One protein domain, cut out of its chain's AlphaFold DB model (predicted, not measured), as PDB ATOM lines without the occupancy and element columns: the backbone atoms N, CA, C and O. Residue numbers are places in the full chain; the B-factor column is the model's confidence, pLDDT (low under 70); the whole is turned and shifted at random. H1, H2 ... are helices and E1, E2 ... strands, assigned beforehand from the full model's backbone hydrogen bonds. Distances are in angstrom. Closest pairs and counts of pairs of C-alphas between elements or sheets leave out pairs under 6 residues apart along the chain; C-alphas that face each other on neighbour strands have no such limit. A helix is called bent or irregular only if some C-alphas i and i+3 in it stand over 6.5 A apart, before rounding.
ATOM      1  N   THR A 176       8.593  20.312 -25.299       89.62
ATOM      2  CA  THR A 176       9.757  20.270 -26.181       89.62
ATOM      3  C   THR A 176      10.096  21.694 -26.597       89.62
ATOM      4  O   THR A 176       9.207  22.485 -26.894       89.62
ATOM      5  N   ALA A 177      11.386  22.011 -26.645       90.31
ATOM      6  CA  ALA A 177      11.835  23.317 -27.095       90.31
ATOM      7  C   ALA A 177      11.737  23.449 -28.626       90.31
ATOM      8  O   ALA A 177      12.154  22.556 -29.377       90.31
ATOM      9  N   VAL A 178      11.207  24.581 -29.079       91.19
ATOM     10  CA  VAL A 178      11.283  25.090 -30.447       91.19
ATOM     11  C   VAL A 178      12.137  26.354 -30.377       91.19
ATOM     12  O   VAL A 178      11.660  27.380 -29.899       91.19
ATOM     13  N   PRO A 179      13.412  26.282 -30.790       89.88
ATOM     14  CA  PRO A 179      14.338  27.383 -30.582       89.88
ATOM     15  C   PRO A 179      13.895  28.616 -31.366       89.88
ATOM     16  O   PRO A 179      13.345  28.494 -32.464       89.88
ATOM     17  N   SER A 180      14.222  29.796 -30.841       89.06
ATOM     18  CA  SER A 180      14.057  31.106 -31.488       89.06
ATOM     19  C   SER A 180      12.619  31.583 -31.702       89.06
ATOM     20  O   SER A 180      12.440  32.713 -32.148       89.06
ATOM     21  N   LEU A 181      11.597  30.798 -31.349       92.56
ATOM     22  CA  LEU A 181      10.196  31.202 -31.485       92.56
ATOM     23  C   LEU A 181       9.907  32.459 -30.648       92.56
ATOM     24  O   LEU A 181       9.380  33.436 -31.177       92.56
ATOM     25  N   ALA A 182      10.303  32.466 -29.374       92.06
ATOM     26  CA  ALA A 182      10.131  33.599 -28.471       92.06
ATOM     27  C   ALA A 182      10.883  34.833 -28.973       92.06
ATOM     28  O   ALA A 182      10.332  35.933 -28.992       92.06
ATOM     29  N   ARG A 183      12.120  34.639 -29.448       94.88
ATOM     30  CA  ARG A 183      12.928  35.720 -30.026       94.88
ATOM     31  C   ARG A 183      12.242  36.334 -31.246       94.88
ATOM     32  O   ARG A 183      12.123  37.550 -31.317       94.88
ATOM     33  N   LEU A 184      11.788  35.512 -32.192       94.38
ATOM     34  CA  LEU A 184      11.127  35.979 -33.414       94.38
ATOM     35  C   LEU A 184       9.810  36.700 -33.100       94.38
ATOM     36  O   LEU A 184       9.536  37.736 -33.698       94.38
ATOM     37  N   ARG A 185       9.026  36.205 -32.132       92.44
ATOM     38  CA  ARG A 185       7.820  36.898 -31.643       92.44
ATOM     39  C   ARG A 185       8.161  38.268 -31.053       92.44
ATOM     40  O   ARG A 185       7.479  39.240 -31.360       92.44
ATOM     41  N   GLY A 186       9.227  38.347 -30.255       92.44
ATOM     42  CA  GLY A 186       9.727  39.603 -29.701       92.44
ATOM     43  C   GLY A 186      10.177  40.593 -30.778       92.44
ATOM     44  O   GLY A 186       9.810  41.759 -30.718       92.44
ATOM     45  N   GLU A 187      10.903  40.131 -31.799       94.19
ATOM     46  CA  GLU A 187      11.344  40.970 -32.926       94.19
ATOM     47  C   GLU A 187      10.172  41.499 -33.757       94.19
ATOM     48  O   GLU A 187      10.171  42.668 -34.134       94.19
ATOM     49  N   VAL A 188       9.158  40.669 -34.026       93.44
ATOM     50  CA  VAL A 188       7.946  41.113 -34.733       93.44
ATOM     51  C   VAL A 188       7.219  42.195 -33.942       93.44
ATOM     52  O   VAL A 188       6.829  43.199 -34.532       93.44
ATOM     53  N   ALA A 189       7.070  42.014 -32.627       90.31
ATOM     54  CA  ALA A 189       6.429  42.999 -31.761       90.31
ATOM     55  C   ALA A 189       7.249  44.298 -31.655       90.31
ATOM     56  O   ALA A 189       6.683  45.382 -31.695       90.31
ATOM     57  N   ALA A 190       8.578  44.199 -31.563       91.75
ATOM     58  CA  ALA A 190       9.464  45.358 -31.454       91.75
ATOM     59  C   ALA A 190       9.513  46.200 -32.738       91.75
ATOM     60  O   ALA A 190       9.677  47.415 -32.672       91.75
ATOM     61  N   ARG A 191       9.390  45.557 -33.904       87.81
ATOM     62  CA  ARG A 191       9.418  46.216 -35.221       87.81
ATOM     63  C   ARG A 191       8.030  46.553 -35.768       87.81
ATOM     64  O   ARG A 191       7.950  47.067 -36.879       87.81
ATOM     65  N   ASP A 192       6.975  46.220 -35.027       86.56
ATOM     66  CA  ASP A 192       5.570  46.370 -35.424       86.56
ATOM     67  C   ASP A 192       5.283  45.834 -36.846       86.56
ATOM     68  O   ASP A 192       4.617  46.459 -37.676       86.56
ATOM     69  N   VAL A 193       5.852  44.661 -37.168       87.88
ATOM     70  CA  VAL A 193       5.728  44.076 -38.513       87.88
ATOM     71  C   VAL A 193       4.303  43.585 -38.731       87.88
ATOM     72  O   VAL A 193       3.806  42.723 -38.003       87.88
ATOM     73  N   ARG A 194       3.659  44.068 -39.799       86.75
ATOM     74  CA  ARG A 194       2.320  43.610 -40.187       86.75
ATOM     75  C   ARG A 194       2.366  42.172 -40.689       86.75
ATOM     76  O   ARG A 194       2.792  41.895 -41.809       86.75
ATOM     77  N   LEU A 195       1.884  41.253 -39.860       89.19
ATOM     78  CA  LEU A 195       1.737  39.851 -40.230       89.19
ATOM     79  C   LEU A 195       0.460  39.616 -41.059       89.19
ATOM     80  O   LEU A 195      -0.563  40.262 -40.817       89.19
ATOM     81  N   PRO A 196       0.463  38.633 -41.979       89.38
ATOM     82  CA  PRO A 196      -0.759  38.141 -42.604       89.38
ATOM     83  C   PRO A 196      -1.775  37.667 -41.553       89.38
ATOM     84  O   PRO A 196      -1.418  36.957 -40.612       89.38
ATOM     85  N   GLY A 197      -3.056  37.998 -41.748       89.19
ATOM     86  CA  GLY A 197      -4.153  37.648 -40.837       89.19
ATOM     87  C   GLY A 197      -4.180  36.194 -40.328       89.19
ATOM     88  O   GLY A 197      -4.298  36.014 -39.117       89.19
ATOM     89  N   PRO A 198      -4.050  35.154 -41.180       91.94
ATOM     90  CA  PRO A 198      -4.025  33.769 -40.699       91.94
ATOM     91  C   PRO A 198      -2.810  33.480 -39.809       91.94
ATOM     92  O   PRO A 198      -2.961  32.888 -38.748       91.94
ATOM     93  N   LEU A 199      -1.627  33.986 -40.173       91.69
ATOM     94  CA  LEU A 199      -0.407  33.785 -39.390       91.69
ATOM     95  C   LEU A 199      -0.518  34.427 -37.999       91.69
ATOM     96  O   LEU A 199      -0.101  33.831 -37.010       91.69
ATOM     97  N   ALA A 200      -1.102  35.625 -37.915       91.44
ATOM     98  CA  ALA A 200      -1.330  36.304 -36.642       91.44
ATOM     99  C   ALA A 200      -2.297  35.528 -35.728       91.44
ATOM    100  O   ALA A 200      -2.047  35.424 -34.527       91.44
ATOM    101  N   ARG A 201      -3.368  34.948 -36.293       93.00
ATOM    102  CA  ARG A 201      -4.326  34.111 -35.551       93.00
ATOM    103  C   ARG A 201      -3.670  32.837 -35.030       93.00
ATOM    104  O   ARG A 201      -3.702  32.594 -33.829       93.00
ATOM    105  N   ASP A 202      -2.985  32.099 -35.901       92.75
ATOM    106  CA  ASP A 202      -2.325  30.842 -35.534       92.75
ATOM    107  C   ASP A 202      -1.262  31.046 -34.437       92.75
ATOM    108  O   ASP A 202      -1.062  30.186 -33.581       92.75
ATOM    109  N   LEU A 203      -0.578  32.197 -34.433       90.31
ATOM    110  CA  LEU A 203       0.384  32.565 -33.388       90.31
ATOM    111  C   LEU A 203      -0.267  32.946 -32.054       90.31
ATOM    112  O   LEU A 203       0.346  32.732 -31.001       90.31
ATOM    113  N   ALA A 204      -1.459  33.543 -32.092       89.75
ATOM    114  CA  ALA A 204      -2.227  33.892 -30.901       89.75
ATOM    115  C   ALA A 204      -2.836  32.646 -30.240       89.75
ATOM    116  O   ALA A 204      -2.877  32.561 -29.017       89.75
ATOM    117  N   GLU A 205      -3.256  31.667 -31.045       92.19
ATOM    118  CA  GLU A 205      -3.840  30.408 -30.572       92.19
ATOM    119  C   GLU A 205      -2.794  29.389 -30.099       92.19
ATOM    120  O   GLU A 205      -3.134  28.450 -29.380       92.19
ATOM    121  N   LEU A 206      -1.523  29.548 -30.485       89.38
ATOM    122  CA  LEU A 206      -0.461  28.612 -30.122       89.38
ATOM    123  C   LEU A 206      -0.152  28.673 -28.610       89.38
ATOM    124  O   LEU A 206       0.388  29.683 -28.147       89.38
ATOM    125  N   PRO A 207      -0.371  27.583 -27.849       83.62
ATOM    126  CA  PRO A 207       0.031  27.523 -26.450       83.62
ATOM    127  C   PRO A 207       1.551  27.328 -26.363       83.62
ATOM    128  O   PRO A 207       2.067  26.241 -26.636       83.62
ATOM    129  N   CYS A 208       2.279  28.385 -26.006       85.19
ATOM    130  CA  CYS A 208       3.725  28.340 -25.808       85.19
ATOM    131  C   CYS A 208       4.157  29.175 -24.599       85.19
ATOM    132  O   CYS A 208       3.748  30.326 -24.461       85.19
ATOM    133  N   ASP A 209       5.059  28.614 -23.798       85.56
ATOM    134  CA  ASP A 209       5.766  29.324 -22.733       85.56
ATOM    135  C   ASP A 209       7.175  29.652 -23.236       85.56
ATOM    136  O   ASP A 209       8.109  28.848 -23.153       85.56
ATOM    137  N   GLY A 210       7.315  30.824 -23.858       86.94
ATOM    138  CA  GLY A 210       8.544  31.207 -24.549       86.94
ATOM    139  C   GLY A 210       8.861  30.255 -25.711       86.94
ATOM    140  O   GLY A 210       8.091  30.155 -26.662       86.94
ATOM    141  N   ASP A 211      10.007  29.571 -25.641       89.50
ATOM    142  CA  ASP A 211      10.444  28.587 -26.647       89.50
ATOM    143  C   ASP A 211       9.902  27.171 -26.370       89.50
ATOM    144  O   ASP A 211      10.158  26.241 -27.135       89.50
ATOM    145  N   VAL A 212       9.177  26.962 -25.271       90.62
ATOM    146  CA  VAL A 212       8.716  25.636 -24.856       90.62
ATOM    147  C   VAL A 212       7.278  25.416 -25.302       90.62
ATOM    148  O   VAL A 212       6.383  26.205 -25.008       90.62
ATOM    149  N   VAL A 213       7.053  24.311 -26.014       91.00
ATOM    150  CA  VAL A 213       5.745  23.948 -26.569       91.00
ATOM    151  C   VAL A 213       5.475  22.464 -26.323       91.00
ATOM    152  O   VAL A 213       6.402  21.658 -26.233       91.00
ATOM    153  N   GLU A 214       4.216  22.053 -26.221       88.81
ATOM    154  CA  GLU A 214       3.876  20.632 -26.143       88.81
ATOM    155  C   GLU A 214       4.288  19.881 -27.422       88.81
ATOM    156  O   GLU A 214       4.194  20.383 -28.547       88.81
ATOM    157  N   ARG A 215       4.720  18.627 -27.279       88.25
ATOM    158  CA  ARG A 215       5.230  17.820 -28.393       88.25
ATOM    159  C   ARG A 215       4.196  17.639 -29.503       88.25
ATOM    160  O   ARG A 215       4.597  17.573 -30.666       88.25
ATOM    161  N   ARG A 216       2.897  17.596 -29.173       87.94
ATOM    162  CA  ARG A 216       1.802  17.515 -30.161       87.94
ATOM    163  C   ARG A 216       1.798  18.674 -31.164       87.94
ATOM    164  O   ARG A 216       1.613  18.441 -32.353       87.94
ATOM    165  N   VAL A 217       2.082  19.895 -30.712       90.75
ATOM    166  CA  VAL A 217       2.049  21.120 -31.534       90.75
ATOM    167  C   VAL A 217       3.434  21.533 -32.031       90.75
ATOM    168  O   VAL A 217       3.564  22.504 -32.770       90.75
ATOM    169  N   LYS A 218       4.486  20.762 -31.721       91.81
ATOM    170  CA  LYS A 218       5.867  21.042 -32.149       91.81
ATOM    171  C   LYS A 218       5.982  21.351 -33.645       91.81
ATOM    172  O   LYS A 218       6.665  22.297 -34.019       91.81
ATOM    173  N   ARG A 219       5.342  20.549 -34.506       90.88
ATOM    174  CA  ARG A 219       5.411  20.741 -35.968       90.88
ATOM    175  C   ARG A 219       4.767  22.057 -36.400       90.88
ATOM    176  O   ARG A 219       5.337  22.760 -37.226       90.88
ATOM    177  N   GLN A 220       3.620  22.394 -35.814       91.56
ATOM    178  CA  GLN A 220       2.931  23.660 -36.059       91.56
ATOM    179  C   GLN A 220       3.794  24.839 -35.593       91.56
ATOM    180  O   GLN A 220       4.056  25.744 -36.373       91.56
ATOM    181  N   ALA A 221       4.341  24.782 -34.375       92.56
ATOM    182  CA  ALA A 221       5.236  25.812 -33.847       92.56
ATOM    183  C   ALA A 221       6.499  26.013 -34.711       92.56
ATOM    184  O   ALA A 221       6.918  27.144 -34.941       92.56
ATOM    185  N   GLN A 222       7.089  24.937 -35.245       93.81
ATOM    186  CA  GLN A 222       8.227  25.022 -36.173       93.81
ATOM    187  C   GLN A 222       7.854  25.684 -37.507       93.81
ATOM    188  O   GLN A 222       8.621  26.499 -38.025       93.81
ATOM    189  N   ALA A 223       6.680  25.362 -38.054       93.88
ATOM    190  CA  ALA A 223       6.178  26.001 -39.265       93.88
ATOM    191  C   ALA A 223       5.923  27.499 -39.036       93.88
ATOM    192  O   ALA A 223       6.343  28.320 -39.849       93.88
ATOM    193  N   LEU A 224       5.334  27.861 -37.893       93.56
ATOM    194  CA  LEU A 224       5.100  29.253 -37.505       93.56
ATOM    195  C   LEU A 224       6.411  30.021 -37.290       93.56
ATOM    196  O   LEU A 224       6.550  31.128 -37.795       93.56
ATOM    197  N   SER A 225       7.410  29.426 -36.631       93.75
ATOM    198  CA  SER A 225       8.758  30.009 -36.513       93.75
ATOM    199  C   SER A 225       9.392  30.276 -37.884       93.75
ATOM    200  O   SER A 225       9.977  31.340 -38.109       93.75
ATOM    201  N   SER A 226       9.233  29.341 -38.824       95.25
ATOM    202  CA  SER A 226       9.743  29.503 -40.188       95.25
ATOM    203  C   SER A 226       9.009  30.631 -40.920       95.25
ATOM    204  O   SER A 226       9.653  31.506 -41.491       95.25
ATOM    205  N   ALA A 227       7.677  30.673 -40.830       94.56
ATOM    206  CA  ALA A 227       6.856  31.731 -41.418       94.56
ATOM    207  C   ALA A 227       7.181  33.119 -40.837       94.56
ATOM    208  O   ALA A 227       7.282  34.088 -41.586       94.56
ATOM    209  N   LEU A 228       7.415  33.212 -39.524       94.38
ATOM    210  CA  LEU A 228       7.868  34.438 -38.864       94.38
ATOM    211  C   LEU A 228       9.237  34.893 -39.372       94.38
ATOM    212  O   LEU A 228       9.422  36.071 -39.669       94.38
ATOM    213  N   SER A 229      10.185  33.963 -39.506       94.62
ATOM    214  CA  SER A 229      11.510  34.264 -40.059       94.62
ATOM    215  C   SER A 229      11.403  34.810 -41.482       94.62
ATOM    216  O   SER A 229      12.037  35.810 -41.809       94.62
ATOM    217  N   THR A 230      10.557  34.197 -42.314       94.19
ATOM    218  CA  THR A 230      10.274  34.667 -43.673       94.19
ATOM    219  C   THR A 230       9.644  36.060 -43.672       94.19
ATOM    220  O   THR A 230      10.097  36.916 -44.425       94.19
ATOM    221  N   ALA A 231       8.662  36.328 -42.808       92.81
ATOM    222  CA  ALA A 231       8.022  37.641 -42.708       92.81
ATOM    223  C   ALA A 231       9.012  38.745 -42.290       92.81
ATOM    224  O   ALA A 231       9.094  39.779 -42.950       92.81
ATOM    225  N   LEU A 232       9.824  38.503 -41.254       93.25
ATOM    226  CA  LEU A 232      10.868  39.436 -40.813       93.25
ATOM    227  C   LEU A 232      11.924  39.673 -41.897       93.25
ATOM    228  O   LEU A 232      12.385  40.799 -42.090       93.25
ATOM    229  N   PHE A 233      12.303  38.619 -42.619       93.88
ATOM    230  CA  PHE A 233      13.232  38.734 -43.733       93.88
ATOM    231  C   PHE A 233      12.645  39.580 -44.865       93.88
ATOM    232  O   PHE A 233      13.314  40.498 -45.340       93.88
ATOM    233  N   HIS A 234      11.392  39.338 -45.256       90.50
ATOM    234  CA  HIS A 234      10.710  40.155 -46.258       90.50
ATOM    235  C   HIS A 234      10.639  41.625 -45.849       90.50
ATOM    236  O   HIS A 234      10.977  42.476 -46.667       90.50
ATOM    237  N   GLU A 235      10.304  41.926 -44.594       91.50
ATOM    238  CA  GLU A 235      10.307  43.303 -44.086       91.50
ATOM    239  C   GLU A 235      11.697  43.948 -44.212       91.50
ATOM    240  O   GLU A 235      11.844  45.048 -44.749       91.50
ATOM    241  N   SER A 236      12.751  43.229 -43.804       92.50
ATOM    242  CA  SER A 236      14.128  43.725 -43.931       92.50
ATOM    243  C   SER A 236      14.546  43.958 -45.388       92.50
ATOM    244  O   SER A 236      15.227  44.941 -45.687       92.50
ATOM    245  N   LEU A 237      14.097  43.101 -46.313       91.81
ATOM    246  CA  LEU A 237      14.357  43.254 -47.741       91.81
ATOM    247  C   LEU A 237      13.624  44.455 -48.333       91.81
ATOM    248  O   LEU A 237      14.220  45.172 -49.132       91.81
ATOM    249  N   VAL A 238      12.355  44.673 -47.974       90.94
ATOM    250  CA  VAL A 238      11.576  45.831 -48.441       90.94
ATOM    251  C   VAL A 238      12.249  47.125 -47.990       90.94
ATOM    252  O   VAL A 238      12.467  48.015 -48.812       90.94
ATOM    253  N   SER A 239      12.673  47.192 -46.725       91.44
ATOM    254  CA  SER A 239      13.420  48.336 -46.194       91.44
ATOM    255  C   SER A 239      14.734  48.568 -46.948       91.44
ATOM    256  O   SER A 239      14.964  49.663 -47.450       91.44
ATOM    257  N   ALA A 240      15.578  47.540 -47.092       94.94
ATOM    258  CA  ALA A 240      16.867  47.671 -47.776       94.94
ATOM    259  C   ALA A 240      16.713  48.043 -49.260       94.94
ATOM    260  O   ALA A 240      17.502  48.817 -49.803       94.94
ATOM    261  N   ARG A 241      15.681  47.515 -49.929       94.06
ATOM    262  CA  ARG A 241      15.374  47.849 -51.325       94.06
ATOM    263  C   ARG A 241      14.965  49.303 -51.491       94.06
ATOM    264  O   ARG A 241      15.371  49.901 -52.480       94.06
ATOM    265  N   ALA A 242      14.195  49.862 -50.560       94.00
ATOM    266  CA  ALA A 242      13.819  51.272 -50.595       94.00
ATOM    267  C   ALA A 242      15.059  52.177 -50.536       94.00
ATOM    268  O   ALA A 242      15.236  53.027 -51.406       94.00
ATOM    269  N   THR A 243      15.973  51.909 -49.597       94.75
ATOM    270  CA  THR A 243      17.248  52.637 -49.473       94.75
ATOM    271  C   THR A 243      18.108  52.506 -50.733       94.75
ATOM    272  O   THR A 243      18.609  53.495 -51.265       94.75
ATOM    273  N   LEU A 244      18.248  51.287 -51.267       94.94
ATOM    274  CA  LEU A 244      19.019  51.049 -52.492       94.94
ATOM    275  C   LEU A 244      18.392  51.701 -53.730       94.94
ATOM    276  O   LEU A 244      19.125  52.094 -54.635       94.94
ATOM    277  N   ALA A 245      17.062  51.804 -53.799       93.12
ATOM    278  CA  ALA A 245      16.374  52.447 -54.914       93.12
ATOM    279  C   ALA A 245      16.681  53.949 -54.976       93.12
ATOM    280  O   ALA A 245      16.955  54.452 -56.062       93.12
ATOM    281  N   VAL A 246      16.704  54.639 -53.829       94.00
ATOM    282  CA  VAL A 246      17.084  56.061 -53.755       94.00
ATOM    283  C   VAL A 246      18.540  56.253 -54.172       94.00
ATOM    284  O   VAL A 246      18.809  57.050 -55.067       94.00
ATOM    285  N   ALA A 247      19.465  55.476 -53.596       93.94
ATOM    286  CA  ALA A 247      20.888  55.565 -53.928       93.94
ATOM    287  C   ALA A 247      21.134  55.346 -55.430       93.94
ATOM    288  O   ALA A 247      21.742  56.177 -56.099       93.94
ATOM    289  N   ARG A 248      20.553  54.284 -56.006       91.69
ATOM    290  CA  ARG A 248      20.667  54.012 -57.446       91.69
ATOM    291  C   ARG A 248      20.056  55.112 -58.304       91.69
ATOM    292  O   ARG A 248      20.587  55.395 -59.372       91.69
ATOM    293  N   ALA A 249      18.931  55.692 -57.900       90.44
ATOM    294  CA  ALA A 249      18.314  56.767 -58.665       90.44
ATOM    295  C   ALA A 249      19.157  58.048 -58.638       90.44
ATOM    296  O   ALA A 249      19.133  58.790 -59.613       90.44
ATOM    297  N   ALA A 250      19.901  58.306 -57.560       89.44
ATOM    298  CA  ALA A 250      20.846  59.417 -57.473       89.44
ATOM    299  C   ALA A 250      22.105  59.174 -58.323       89.44
ATOM    300  O   ALA A 250      22.506  60.064 -59.069       89.44
ATOM    301  N   ASP A 251      22.667  57.964 -58.277       91.44
ATOM    302  CA  ASP A 251      23.911  57.624 -58.986       91.44
ATOM    303  C   ASP A 251      23.748  57.549 -60.514       91.44
ATOM    304  O   ASP A 251      24.703  57.761 -61.252       91.44
ATOM    305  N   ASN A 252      22.545  57.234 -61.009       87.19
ATOM    306  CA  ASN A 252      22.281  57.059 -62.444       87.19
ATOM    307  C   ASN A 252      21.728  58.321 -63.136       87.19
ATOM    308  O   ASN A 252      21.169  58.217 -64.228       87.19
ATOM    309  N   VAL A 253      21.831  59.504 -62.520       90.00
ATOM    310  CA  VAL A 253      21.414  60.760 -63.164       90.00
ATOM    311  C   VAL A 253      22.490  61.206 -64.167       90.00
ATOM    312  O   VAL A 253      23.633  61.395 -63.757       90.00
ATOM    313  N   PRO A 254      22.166  61.418 -65.459       88.56
ATOM    314  CA  PRO A 254      23.140  61.927 -66.424       88.56
ATOM    315  C   PRO A 254      23.563  63.367 -66.090       88.56
ATOM    316  O   PRO A 254      22.705  64.195 -65.783       88.56
ATOM    317  N   GLU A 255      24.859  63.674 -66.199       82.88
ATOM    318  CA  GLU A 255      25.434  64.979 -65.815       82.88
ATOM    319  C   GLU A 255      24.824  66.162 -66.594       82.88
ATOM    320  O   GLU A 255      24.542  67.205 -66.007       82.88
ATOM    321  N   ASP A 256      24.509  65.967 -67.880       84.44
ATOM    322  CA  ASP A 256      23.942  66.999 -68.767       84.44
ATOM    323  C   ASP A 256      22.404  66.943 -68.888       84.44
ATOM    324  O   ASP A 256      21.800  67.532 -69.793       84.44
ATOM    325  N   ALA A 257      21.721  66.194 -68.017       83.88
ATOM    326  CA  ALA A 257      20.272  66.056 -68.099       83.88
ATOM    327  C   ALA A 257      19.550  67.344 -67.660       83.88
ATOM    328  O   ALA A 257      19.657  67.798 -66.520       83.88
ATOM    329  N   GLY A 258      18.736  67.908 -68.558       88.38
ATOM    330  CA  GLY A 258      17.905  69.073 -68.249       88.38
ATOM    331  C   GLY A 258      16.860  68.818 -67.139       88.38
ATOM    332  O   GLY A 258      16.534  67.665 -66.839       88.38
ATOM    333  N   PRO A 259      16.249  69.878 -66.563       86.62
ATOM    334  CA  PRO A 259      15.354  69.776 -65.400       86.62
ATOM    335  C   PRO A 259      14.124  68.878 -65.586       86.62
ATOM    336  O   PRO A 259      13.574  68.382 -64.605       86.62
ATOM    337  N   TYR A 260      13.692  68.690 -66.835       89.44
ATOM    338  CA  TYR A 260      12.513  67.907 -67.210       89.44
ATOM    339  C   TYR A 260      12.850  66.490 -67.696       89.44
ATOM    340  O   TYR A 260      11.975  65.785 -68.193       89.44
ATOM    341  N   ASN A 261      14.107  66.052 -67.573       92.19
ATOM    342  CA  ASN A 261      14.480  64.680 -67.900       92.19
ATOM    343  C   ASN A 261      13.798  63.694 -66.933       92.19
ATOM    344  O   ASN A 261      13.804  63.893 -65.716       92.19
ATOM    345  N   ALA A 262      13.238  62.608 -67.470       89.88
ATOM    346  CA  ALA A 262      12.499  61.619 -66.688       89.88
ATOM    347  C   ALA A 262      13.326  61.001 -65.543       89.88
ATOM    348  O   ALA A 262      12.793  60.798 -64.455       89.88
ATOM    349  N   GLN A 263      14.623  60.748 -65.748       91.06
ATOM    350  CA  GLN A 263      15.507  60.178 -64.724       91.06
ATOM    351  C   GLN A 263      15.808  61.188 -63.606       91.06
ATOM    352  O   GLN A 263      15.739  60.834 -62.430       91.06
ATOM    353  N   VAL A 264      16.047  62.459 -63.953       92.19
ATOM    354  CA  VAL A 264      16.222  63.555 -62.978       92.19
ATOM    355  C   VAL A 264      14.958  63.726 -62.134       92.19
ATOM    356  O   VAL A 264      15.034  63.850 -60.910       92.19
ATOM    357  N   LEU A 265      13.786  63.709 -62.775       92.25
ATOM    358  CA  LEU A 265      12.495  63.815 -62.095       92.25
ATOM    359  C   LEU A 265      12.235  62.614 -61.178       92.25
ATOM    360  O   LEU A 265      11.831  62.816 -60.035       92.25
ATOM    361  N   ALA A 266      12.514  61.388 -61.634       91.94
ATOM    362  CA  ALA A 266      12.362  60.177 -60.829       91.94
ATOM    363  C   ALA A 266      13.279  60.186 -59.596       91.94
ATOM    364  O   ALA A 266      12.819  59.919 -58.486       91.94
ATOM    365  N   SER A 267      14.548  60.564 -59.770       93.31
ATOM    366  CA  SER A 267      15.513  60.717 -58.676       93.31
ATOM    367  C   SER A 267      15.045  61.754 -57.651       93.31
ATOM    368  O   SER A 267      14.921  61.457 -56.461       93.31
ATOM    369  N   ARG A 268      14.648  62.951 -58.109       93.06
ATOM    370  CA  ARG A 268      14.098  64.006 -57.240       93.06
ATOM    371  C   ARG A 268      12.833  63.560 -56.510       93.06
ATOM    372  O   ARG A 268      12.685  63.891 -55.335       93.06
ATOM    373  N   ALA A 269      11.946  62.821 -57.177       93.56
ATOM    374  CA  ALA A 269      10.715  62.305 -56.588       93.56
ATOM    375  C   ALA A 269      10.992  61.272 -55.485       93.56
ATOM    376  O   ALA A 269      10.401  61.368 -54.413       93.56
ATOM    377  N   LEU A 270      11.924  60.337 -55.701       93.88
ATOM    378  CA  LEU A 270      12.325  59.357 -54.686       93.88
ATOM    379  C   LEU A 270      13.005  60.031 -53.484       93.88
ATOM    380  O   LEU A 270      12.625  59.760 -52.347       93.88
ATOM    381  N   CYS A 271      13.912  60.986 -53.714       93.38
ATOM    382  CA  CYS A 271      14.530  61.775 -52.639       93.38
ATOM    383  C   CYS A 271      13.521  62.672 -51.898       93.38
ATOM    384  O   CYS A 271      13.718  63.013 -50.733       93.38
ATOM    385  N   ALA A 272      12.462  63.135 -52.567       94.44
ATOM    386  CA  ALA A 272      11.376  63.867 -51.918       94.44
ATOM    387  C   ALA A 272      10.491  62.927 -51.084       94.44
ATOM    388  O   ALA A 272      10.153  63.265 -49.953       94.44
ATOM    389  N   ALA A 273      10.172  61.737 -51.600       95.19
ATOM    390  CA  ALA A 273       9.419  60.711 -50.883       95.19
ATOM    391  C   ALA A 273      10.148  60.248 -49.610       95.19
ATOM    392  O   ALA A 273       9.514  60.160 -48.560       95.19
ATOM    393  N   GLU A 274      11.467  60.030 -49.684       94.94
ATOM    394  CA  GLU A 274      12.308  59.697 -48.525       94.94
ATOM    395  C   GLU A 274      12.253  60.785 -47.442       94.94
ATOM    396  O   GLU A 274      12.046  60.481 -46.269       94.94
ATOM    397  N   ARG A 275      12.364  62.062 -47.841       94.81
ATOM    398  CA  ARG A 275      12.282  63.215 -46.925       94.81
ATOM    399  C   ARG A 275      10.910  63.388 -46.279       94.81
ATOM    400  O   ARG A 275      10.832  63.943 -45.188       94.81
ATOM    401  N   LEU A 276       9.841  62.963 -46.955       94.88
ATOM    402  CA  LEU A 276       8.478  63.043 -46.433       94.88
ATOM    403  C   LEU A 276       8.200  61.932 -45.418       94.88
ATOM    404  O   LEU A 276       7.762  62.224 -44.308       94.88
ATOM    405  N   SER A 277       8.420  60.665 -45.791       94.75
ATOM    406  CA  SER A 277       8.368  59.544 -44.846       94.75
ATOM    407  C   SER A 277       8.987  58.263 -45.409       94.75
ATOM    408  O   SER A 277       8.752  57.871 -46.556       94.75
ATOM    409  N   GLU A 278       9.692  57.536 -44.546       91.31
ATOM    410  CA  GLU A 278      10.310  56.257 -44.897       91.31
ATOM    411  C   GLU A 278       9.270  55.180 -45.257       91.31
ATOM    412  O   GLU A 278       9.440  54.430 -46.219       91.31
ATOM    413  N   HIS A 279       8.150  55.125 -44.531       90.88
ATOM    414  CA  HIS A 279       7.086  54.154 -44.796       90.88
ATOM    415  C   HIS A 279       6.431  54.357 -46.166       90.88
ATOM    416  O   HIS A 279       6.139  53.376 -46.854       90.88
ATOM    417  N   TYR A 280       6.237  55.610 -46.591       92.44
ATOM    418  CA  TYR A 280       5.706  55.908 -47.919       92.44
ATOM    419  C   TYR A 280       6.683  55.488 -49.016       92.44
ATOM    420  O   TYR A 280       6.270  54.835 -49.972       92.44
ATOM    421  N   LEU A 281       7.977  55.790 -48.858       94.81
ATOM    422  CA  LEU A 281       9.004  55.355 -49.805       94.81
ATOM    423  C   LEU A 281       9.019  53.824 -49.950       94.81
ATOM    424  O   LEU A 281       9.029  53.319 -51.073       94.81
ATOM    425  N   ARG A 282       8.980  53.081 -48.834       93.75
ATOM    426  CA  ARG A 282       8.922  51.608 -48.846       93.75
ATOM    427  C   ARG A 282       7.704  51.094 -49.618       93.75
ATOM    428  O   ARG A 282       7.859  50.230 -50.479       93.75
ATOM    429  N   ALA A 283       6.518  51.644 -49.353       91.62
ATOM    430  CA  ALA A 283       5.285  51.264 -50.047       91.62
ATOM    431  C   ALA A 283       5.324  51.616 -51.544       91.62
ATOM    432  O   ALA A 283       4.943  50.796 -52.380       91.62
ATOM    433  N   LEU A 284       5.839  52.798 -51.895       93.88
ATOM    434  CA  LEU A 284       6.000  53.240 -53.278       93.88
ATOM    435  C   LEU A 284       6.938  52.300 -54.043       93.88
ATOM    436  O   LEU A 284       6.558  51.775 -55.086       93.88
ATOM    437  N   VAL A 285       8.131  52.027 -53.510       95.00
ATOM    438  CA  VAL A 285       9.109  51.132 -54.150       95.00
ATOM    439  C   VAL A 285       8.566  49.705 -54.270       95.00
ATOM    440  O   VAL A 285       8.783  49.070 -55.301       95.00
ATOM    441  N   ALA A 286       7.831  49.209 -53.271       91.44
ATOM    442  CA  ALA A 286       7.157  47.914 -53.359       91.44
ATOM    443  C   ALA A 286       6.113  47.894 -54.492       91.44
ATOM    444  O   ALA A 286       6.169  47.016 -55.348       91.44
ATOM    445  N   SER A 287       5.248  48.910 -54.580       90.31
ATOM    446  CA  SER A 287       4.243  49.000 -55.651       90.31
ATOM    447  C   SER A 287       4.866  49.082 -57.050       90.31
ATOM    448  O   SER A 287       4.373  48.463 -57.990       90.31
ATOM    449  N   LEU A 288       5.998  49.784 -57.194       92.12
ATOM    450  CA  LEU A 288       6.744  49.848 -58.452       92.12
ATOM    451  C   LEU A 288       7.357  48.491 -58.823       92.12
ATOM    452  O   LEU A 288       7.413  48.152 -60.003       92.12
ATOM    453  N   GLN A 289       7.795  47.697 -57.839       91.06
ATOM    454  CA  GLN A 289       8.265  46.327 -58.074       91.06
ATOM    455  C   GLN A 289       7.127  45.409 -58.510       91.06
ATOM    456  O   GLN A 289       7.317  44.634 -59.445       91.06
ATOM    457  N   ASP A 290       5.955  45.527 -57.887       91.38
ATOM    458  CA  ASP A 290       4.770  44.761 -58.274       91.38
ATOM    459  C   ASP A 290       4.350  45.099 -59.712       91.38
ATOM    460  O   ASP A 290       4.128  44.200 -60.524       91.38
ATOM    461  N   LEU A 291       4.340  46.388 -60.073       93.75
ATOM    462  CA  LEU A 291       4.092  46.837 -61.447       93.75
ATOM    463  C   LEU A 291       5.159  46.334 -62.424       93.75
ATOM    464  O   LEU A 291       4.819  45.895 -63.520       93.75
ATOM    465  N   GLY A 292       6.435  46.351 -62.036       92.31
ATOM    466  CA  GLY A 292       7.525  45.811 -62.851       92.31
ATOM    467  C   GLY A 292       7.404  44.301 -63.071       92.31
ATOM    468  O   GLY A 292       7.628  43.819 -64.180       92.31
ATOM    469  N   ALA A 293       6.994  43.549 -62.048       90.81
ATOM    470  CA  ALA A 293       6.740  42.116 -62.156       90.81
ATOM    471  C   ALA A 293       5.535  41.817 -63.060       90.81
ATOM    472  O   ALA A 293       5.597  40.895 -63.874       90.81
ATOM    473  N   LEU A 294       4.466  42.613 -62.963       94.06
ATOM    474  CA  LEU A 294       3.310  42.522 -63.858       94.06
ATOM    475  C   LEU A 294       3.692  42.848 -65.306       94.06
ATOM    476  O   LEU A 294       3.318  42.104 -66.208       94.06
ATOM    477  N   ALA A 295       4.474  43.906 -65.530       91.50
ATOM    478  CA  ALA A 295       4.967  44.269 -66.857       91.50
ATOM    479  C   ALA A 295       5.817  43.143 -67.469       91.50
ATOM    480  O   ALA A 295       5.559  42.728 -68.595       91.50
ATOM    481  N   ALA A 296       6.748  42.572 -66.700       89.50
ATOM    482  CA  ALA A 296       7.575  41.450 -67.145       89.50
ATOM    483  C   ALA A 296       6.767  40.168 -67.427       89.50
ATOM    484  O   ALA A 296       7.170  39.354 -68.253       89.50
TER     485      ALA A 296
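Overview. This is residues 176 to 296 of the 339 residues of an uncharacterized protein of Sorangium cellulosum (strain So ce56) (UniProt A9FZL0). One long helix, H3, is the spine of a rod-like outline, with two short helices, H1 and H2, packed on its first part and a helical hairpin, H4 and H5, packed on its later part. H5 crosses H3 about perpendicular, and its residues 290 to 296 stick out free, while residues 176 to 177 and 208 to 209 pair with E1 near the beginning of H3. The 121 printed residues hold five named helices and one named strand, in the order H1, H2, E1, H3, H4, H5, and the class is mostly helix. The whole is only just loose, close to extended, with a radius of gyration of the C-alphas of 20.0 A and spans of 66 by 29 by 19 A.

Along the chain. Find C-alpha 215 at (5.230, 17.820, -28.393); from there H3, residues 215 to 251, runs 53.6 A to C-alpha 251 at (23.911, 57.624, -58.986). It is irregular, with C-alphas 216 and 219 7.6 A apart. Just before it look for E1, residues 212 to 214, which pairs with no named strand. Earlier come H1, residues 181 to 190, 14.2 A long, and H2, residues 197 to 205, 12.6 A long. After H3 come H4, residues 262 to 276, 20.7 A long, and H5, residues 278 to 296, 26.9 A long, which ends at C-alpha 296 at (7.575, 41.450, -67.145).

Arrangement. Begin with H3, the hub, which touches the four other helices. Its residues 221 to 232 touch H1 at a steep tilt of 40 degrees, the same way; the closest C-alphas are those of Leu 181 and Ser 225, 5.4 A apart. Its residues 224 to 227 touch H2 at a steep tilt of 41 degrees, opposite ways, closest at the C-alphas of Leu 203 and Leu 224, 7.1 A. H1 and H2 are apart from each other, and both are apart from H4 and H5. Further along, residues 246 to 250 of H3 touch H4 at a steep tilt of 56 degrees, opposite ways, closest at the C-alphas of Ala 249 and Ser 267, 4.8 A. Residues 238 to 245 of H3 touch residues 281 to 286 of H5, about perpendicular at 88 degrees, closest at the C-alphas of Ala 242 and Arg 282, 5.2 A. H4 and H5 form a hairpin and touch at a tilt of 37 degrees, only just steep, closest at the C-alphas of Ala 273 and Leu 281, 5.5 A. In H1, H2, H4 and H5 every O i to N i+4 pair is within hydrogen-bond range; in H3, 31 of 33 are.

Size, cuts and confidence. Look for the two C-alphas farthest apart at Arg 216 and Asp 256, 66.6 A. The printed part has no cut, and no link is long. The mean pLDDT of the printed part is 91.4, and no printed residue is under 70.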